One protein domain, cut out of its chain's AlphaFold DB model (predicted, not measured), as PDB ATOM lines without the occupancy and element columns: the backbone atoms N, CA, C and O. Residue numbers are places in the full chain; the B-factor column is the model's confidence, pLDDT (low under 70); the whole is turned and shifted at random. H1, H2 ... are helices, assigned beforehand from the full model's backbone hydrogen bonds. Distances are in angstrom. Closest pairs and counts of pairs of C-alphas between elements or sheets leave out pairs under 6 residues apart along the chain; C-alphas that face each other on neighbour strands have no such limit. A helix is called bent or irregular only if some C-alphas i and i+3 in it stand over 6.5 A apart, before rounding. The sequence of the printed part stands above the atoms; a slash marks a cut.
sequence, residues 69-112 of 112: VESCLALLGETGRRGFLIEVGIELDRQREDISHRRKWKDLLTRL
ATOM      1  N   VAL A  69      -8.469  12.698  49.207       90.31
ATOM      2  CA  VAL A  69      -9.425  11.755  48.606       90.31
ATOM      3  C   VAL A  69      -8.707  10.723  47.739       90.31
ATOM      4  O   VAL A  69      -8.983   9.533  47.871       90.31
ATOM      5  N   GLU A  70      -7.753  11.142  46.908       90.12
ATOM      6  CA  GLU A  70      -6.939  10.242  46.084       90.12
ATOM      7  C   GLU A  70      -6.197   9.205  46.943       90.12
ATOM      8  O   GLU A  70      -6.271   8.003  46.677       90.12
ATOM      9  N   SER A  71      -5.568   9.649  48.034       92.38
ATOM     10  CA  SER A  71      -4.861   8.768  48.972       92.38
ATOM     11  C   SER A  71      -5.810   7.788  49.668       92.38
ATOM     12  O   SER A  71      -5.518   6.597  49.757       92.38
ATOM     13  N   CYS A  72      -6.977   8.254  50.122       92.12
ATOM     14  CA  CYS A  72      -7.991   7.390  50.722       92.12
ATOM     15  C   CYS A  72      -8.488   6.333  49.731       92.12
ATOM     16  O   CYS A  72      -8.575   5.157  50.074       92.12
ATOM     17  N   LEU A  73      -8.792   6.728  48.496       90.69
ATOM     18  CA  LEU A  73      -9.290   5.819  47.468       90.69
ATOM     19  C   LEU A  73      -8.244   4.776  47.055       90.69
ATOM     20  O   LEU A  73      -8.608   3.623  46.826       90.69
ATOM     21  N   ALA A  74      -6.962   5.147  47.016       90.94
ATOM     22  CA  ALA A  74      -5.872   4.200  46.799       90.94
ATOM     23  C   ALA A  74      -5.807   3.144  47.918       90.94
ATOM     24  O   ALA A  74      -5.706   1.950  47.634       90.94
ATOM     25  N   LEU A  75      -5.937   3.562  49.183       93.88
ATOM     26  CA  LEU A  75      -5.917   2.661  50.344       93.88
ATOM     27  C   LEU A  75      -7.146   1.745  50.420       93.88
ATOM     28  O   LEU A  75      -7.043   0.600  50.853       93.88
ATOM     29  N   LEU A  76      -8.311   2.236  50.002       92.56
ATOM     30  CA  LEU A  76      -9.573   1.496  50.051       92.56
ATOM     31  C   LEU A  76      -9.712   0.423  48.954       92.56
ATOM     32  O   LEU A  76     -10.623  -0.411  49.014       92.56
ATOM     33  N   GLY A  77      -8.838   0.434  47.945       90.12
ATOM     34  CA  GLY A  77      -8.847  -0.538  46.855       90.12
ATOM     35  C   GLY A  77     -10.094  -0.456  45.967       90.12
ATOM     36  O   GLY A  77     -10.852   0.511  45.976       90.12
ATOM     37  N   GLU A  78     -10.311  -1.465  45.122       90.75
ATOM     38  CA  GLU A  78     -11.406  -1.459  44.137       90.75
ATOM     39  C   GLU A  78     -12.799  -1.392  44.780       90.75
ATOM     40  O   GLU A  78     -13.626  -0.570  44.384       90.75
ATOM     41  N   THR A  79     -13.052  -2.213  45.802       92.81
ATOM     42  CA  THR A  79     -14.361  -2.271  46.465       92.81
ATOM     43  C   THR A  79     -14.751  -0.920  47.055       92.81
ATOM     44  O   THR A  79     -15.883  -0.473  46.859       92.81
ATOM     45  N   GLY A  80     -13.823  -0.243  47.736       90.81
ATOM     46  CA  GLY A  80     -14.100   1.069  48.308       90.81
ATOM     47  C   GLY A  80     -14.198   2.171  47.257       90.81
ATOM     48  O   GLY A  80     -15.091   3.007  47.361       90.81
ATOM     49  N   ARG A  81     -13.387   2.126  46.189       89.81
ATOM     50  CA  ARG A  81     -13.530   3.037  45.035       89.81
ATOM     51  C   ARG A  81     -14.911   2.930  44.389       89.81
ATOM     52  O   ARG A  81     -15.544   3.948  44.119       89.81
ATOM     53  N   ARG A  82     -15.412   1.704  44.195       88.81
ATOM     54  CA  ARG A  82     -16.759   1.460  43.663       88.81
ATOM     55  C   ARG A  82     -17.848   1.953  44.615       88.81
ATOM     56  O   ARG A  82     -18.800   2.577  44.159       88.81
ATOM     57  N   GLY A  83     -17.715   1.679  45.913       91.38
ATOM     58  CA  GLY A  83     -18.665   2.150  46.923       91.38
ATOM     59  C   GLY A  83     -18.754   3.675  46.954       91.38
ATOM     60  O   GLY A  83     -19.839   4.228  46.821       91.38
ATOM     61  N   PHE A  84     -17.605   4.350  47.014       89.50
ATOM     62  CA  PHE A  84     -17.518   5.810  46.980       89.50
ATOM     63  C   PHE A  84     -18.226   6.408  45.757       89.50
ATOM     64  O   PHE A  84     -19.003   7.350  45.880       89.50
ATOM     65  N   LEU A  85     -18.001   5.821  44.581       84.75
ATOM     66  CA  LEU A  85     -18.640   6.221  43.328       84.75
ATOM     67  C   LEU A  85     -20.166   6.178  43.369       84.75
ATOM     68  O   LEU A  85     -20.826   7.100  42.890       84.75
ATOM     69  N   ILE A  86     -20.707   5.079  43.892       88.38
ATOM     70  CA  ILE A  86     -22.149   4.866  43.979       88.38
ATOM     71  C   ILE A  86     -22.759   5.932  44.889       88.38
ATOM     72  O   ILE A  86     -23.699   6.606  44.477       88.38
ATOM     73  N   GLU A  87     -22.178   6.146  46.069       90.69
ATOM     74  CA  GLU A  87     -22.669   7.136  47.033       90.69
ATOM     75  C   GLU A  87     -22.590   8.569  46.488       90.69
ATOM     76  O   GLU A  87     -23.553   9.329  46.589       90.69
ATOM     77  N   VAL A  88     -21.481   8.936  45.833       86.94
ATOM     78  CA  VAL A  88     -21.354  10.245  45.170       86.94
ATOM     79  C   VAL A  88     -22.409  10.408  44.076       86.94
ATOM     80  O   VAL A  88     -23.026  11.466  43.974       86.94
ATOM     81  N   GLY A  89     -22.642   9.375  43.262       83.69
ATOM     82  CA  GLY A  89     -23.675   9.395  42.227       83.69
ATOM     83  C   GLY A  89     -25.074   9.624  42.803       83.69
ATOM     84  O   GLY A  89     -25.788  10.504  42.321       83.69
ATOM     85  N   ILE A  90     -25.419   8.895  43.868       88.44
ATOM     86  CA  ILE A  90     -26.696   9.025  44.579       88.44
ATOM     87  C   ILE A  90     -26.878  10.446  45.122       88.44
ATOM     88  O   ILE A  90     -27.945  11.034  44.943       88.44
ATOM     89  N   GLU A  91     -25.856  11.029  45.756       86.62
ATOM     90  CA  GLU A  91     -25.986  12.380  46.313       86.62
ATOM     91  C   GLU A  91     -26.098  13.444  45.209       86.62
ATOM     92  O   GLU A  91     -26.907  14.362  45.331       86.62
ATOM     93  N   LEU A  92     -25.373  13.305  44.092       83.50
ATOM     94  CA  LEU A  92     -25.508  14.214  42.943       83.50
ATOM     95  C   LEU A  92     -26.902  14.142  42.308       83.50
ATOM     96  O   LEU A  92     -27.463  15.176  41.938       83.50
ATOM     97  N   ASP A  93     -27.477  12.940  42.199       85.12
ATOM     98  CA  ASP A  93     -28.865  12.761  41.763       85.12
ATOM     99  C   ASP A  93     -29.835  13.444  42.740       85.12
ATOM    100  O   ASP A  93     -30.750  14.156  42.315       85.12
ATOM    101  N   ARG A  94     -29.608  13.286  44.051       87.06
ATOM    102  CA  ARG A  94     -30.443  13.874  45.109       87.06
ATOM    103  C   ARG A  94     -30.439  15.401  45.079       87.06
ATOM    104  O   ARG A  94     -31.497  16.016  45.200       87.06
ATOM    105  N   GLN A  95     -29.265  16.000  44.899       82.81
ATOM    106  CA  GLN A  95     -29.073  17.452  44.852       82.81
ATOM    107  C   GLN A  95     -29.464  18.065  43.494       82.81
ATOM    108  O   GLN A  95     -29.472  19.283  43.353       82.81
ATOM    109  N   ARG A  96     -29.840  17.237  42.501       81.88
ATOM    110  CA  ARG A  96     -30.132  17.653  41.115       81.88
ATOM    111  C   ARG A  96     -28.981  18.441  40.488       81.88
ATOM    112  O   ARG A  96     -29.202  19.373  39.717       81.88
ATOM    113  N   GLU A  97     -27.762  18.045  40.827       76.81
ATOM    114  CA  GLU A  97     -26.548  18.696  40.353       76.81
ATOM    115  C   GLU A  97     -26.312  18.410  38.869       76.81
ATOM    116  O   GLU A  97     -26.613  17.327  38.347       76.81
ATOM    117  N   ASP A  98     -25.748  19.404  38.185       74.62
ATOM    118  CA  ASP A  98     -25.515  19.358  36.745       74.62
ATOM    119  C   ASP A  98     -24.463  18.294  36.362       74.62
ATOM    120  O   ASP A  98     -23.588  17.892  37.138       74.62
ATOM    121  N   ILE A  99     -24.513  17.843  35.108       74.19
ATOM    122  CA  ILE A  99     -23.633  16.827  34.524       74.19
ATOM    123  C   ILE A  99     -22.143  17.188  34.639       74.19
ATOM    124  O   ILE A  99     -21.281  16.304  34.631       74.19
ATOM    125  N   SER A 100     -21.827  18.478  34.773       73.38
ATOM    126  CA  SER A 100     -20.477  18.996  34.990       73.38
ATOM    127  C   SER A 100     -19.840  18.467  36.283       73.38
ATOM    128  O   SER A 100     -18.664  18.094  36.271       73.38
ATOM    129  N   HIS A 101     -20.608  18.329  37.369       76.88
ATOM    130  CA  HIS A 101     -20.124  17.767  38.632       76.88
ATOM    131  C   HIS A 101     -19.839  16.270  38.501       76.88
ATOM    132  O   HIS A 101     -18.784  15.801  38.928       76.88
ATOM    133  N   ARG A 102     -20.709  15.527  37.804       73.50
ATOM    134  CA  ARG A 102     -20.503  14.092  37.529       73.50
ATOM    135  C   ARG A 102     -19.209  13.832  36.755       73.50
ATOM    136  O   ARG A 102     -18.497  12.875  37.050       73.50
ATOM    137  N   ARG A 103     -18.883  14.693  35.782       75.62
ATOM    138  CA  ARG A 103     -17.630  14.593  35.010       75.62
ATOM    139  C   ARG A 103     -16.397  14.789  35.885       75.62
ATOM    140  O   ARG A 103     -15.490  13.976  35.798       75.62
ATOM    141  N   LYS A 104     -16.391  15.786  36.776       78.25
ATOM    142  CA  LYS A 104     -15.261  16.017  37.697       78.25
ATOM    143  C   LYS A 104     -14.974  14.798  38.578       78.25
ATOM    144  O   LYS A 104     -13.820  14.417  38.739       78.25
ATOM    145  N   TRP A 105     -16.020  14.158  39.102       77.25
ATOM    146  CA  TRP A 105     -15.870  12.947  39.910       77.25
ATOM    147  C   TRP A 105     -15.371  11.755  39.096       77.25
ATOM    148  O   TRP A 105     -14.477  11.045  39.548       77.25
ATOM    149  N   LYS A 106     -15.875  11.573  37.869       75.69
ATOM    150  CA  LYS A 106     -15.333  10.582  36.929       75.69
ATOM    151  C   LYS A 106     -13.840  10.818  36.664       75.69
ATOM    152  O   LYS A 106     -13.065   9.868  36.719       75.69
ATOM    153  N   ASP A 107     -13.445  12.061  36.391       79.31
ATOM    154  CA  ASP A 107     -12.060  12.412  36.062       79.31
ATOM    155  C   ASP A 107     -11.109  12.118  37.230       79.31
ATOM    156  O   ASP A 107     -10.028  11.569  37.012       79.31
ATOM    157  N   LEU A 108     -11.525  12.413  38.467       73.38
ATOM    158  CA  LEU A 108     -10.773  12.069  39.679       73.38
ATOM    159  C   LEU A 108     -10.482  10.563  39.759       73.38
ATOM    160  O   LEU A 108      -9.384  10.161  40.124       73.38
ATOM    161  N   LEU A 109     -11.433   9.724  39.353       67.94
ATOM    162  CA  LEU A 109     -11.291   8.269  39.428       67.94
ATOM    163  C   LEU A 109     -10.473   7.679  38.293       67.94
ATOM    164  O   LEU A 109      -9.805   6.676  38.496       67.94
ATOM    165  N   THR A 110     -10.485   8.294  37.110       74.12
ATOM    166  CA  THR A 110      -9.612   7.854  36.008       74.12
ATOM    167  C   THR A 110      -8.124   8.085  36.278       74.12
ATOM    168  O   THR A 110      -7.291   7.589  35.527       74.12
ATOM    169  N   ARG A 111      -7.785   8.849  37.322       68.06
ATOM    170  CA  ARG A 111      -6.406   9.153  37.727       68.06
ATOM    171  C   ARG A 111      -5.869   8.223  38.825       68.06
ATOM    172  O   ARG A 111      -4.715   8.386  39.210       68.06
ATOM    173  N   LEU A 112      -6.687   7.285  39.311       61.22
ATOM    174  CA  LEU A 112      -6.392   6.321  40.382       61.22
ATOM    175  C   LEU A 112      -6.370   4.885  39.858       61.22
ATOM    176  O   LEU A 112      -5.704   4.042  40.499       61.22
TER     177      LEU A 112
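This is residues 69 to 112 of the 112 residues of an uncharacterized protein of Candidatus Omnitrophica bacterium (UniProt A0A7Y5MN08). Look for a helical hairpin whose first arm has a folded-back start: the long run of H1 after its kink near residue 78 and the shorter H2 lie side by side, while the first residues of H1, before the kink, turn off sharply at the end away from the tight link. The printed part has 44 residues with two named helices, H1 then H2 along the chain, and no named strand; the class is all helix. The whole is only just compact, close to loose, with a radius of gyration of the C-alphas of 10.6 A, and its elongated outline spans 30 by 17 by 12 A.

Find C-alpha 69 at (-9.425, 11.755, 48.606), where H1, residues 69 to 94, begins; it ends at C-alpha 94, at (-30.443, 13.874, 45.109), 21.4 A from its first C-alpha. Look near Glu 78 for its kink of 129 degrees; H1 is irregular, with C-alphas 75 and 78 standing 9.3 A apart. H2, residues 99 to 110, measures 16.7 A from first to last C-alpha and ends at C-alpha 110, at (-9.612, 7.854, 36.008).

Start from H1 and look across to H2: they touch, and their closest C-alphas, those of Gly 89 and Arg 102, are 7.4 A apart. Their lines stand at a shallow tilt of 15 degrees, the line of H1 being a rough one. They run opposite ways and form a helical hairpin. In the backbone of H2 every O i to N i+4 pair is within hydrogen-bond range; in H1, 20 of 22 are.

The two C-alphas farthest apart, those of Leu 75 and Arg 96, are 29.9 A apart. The printed part has no cut, and the link from H1 to H2, four residues, is tight. Read the B-factor column for confidence: mean pLDDT of the printed part is 83.3, with residue 109 and residues 111 to 112 under 70.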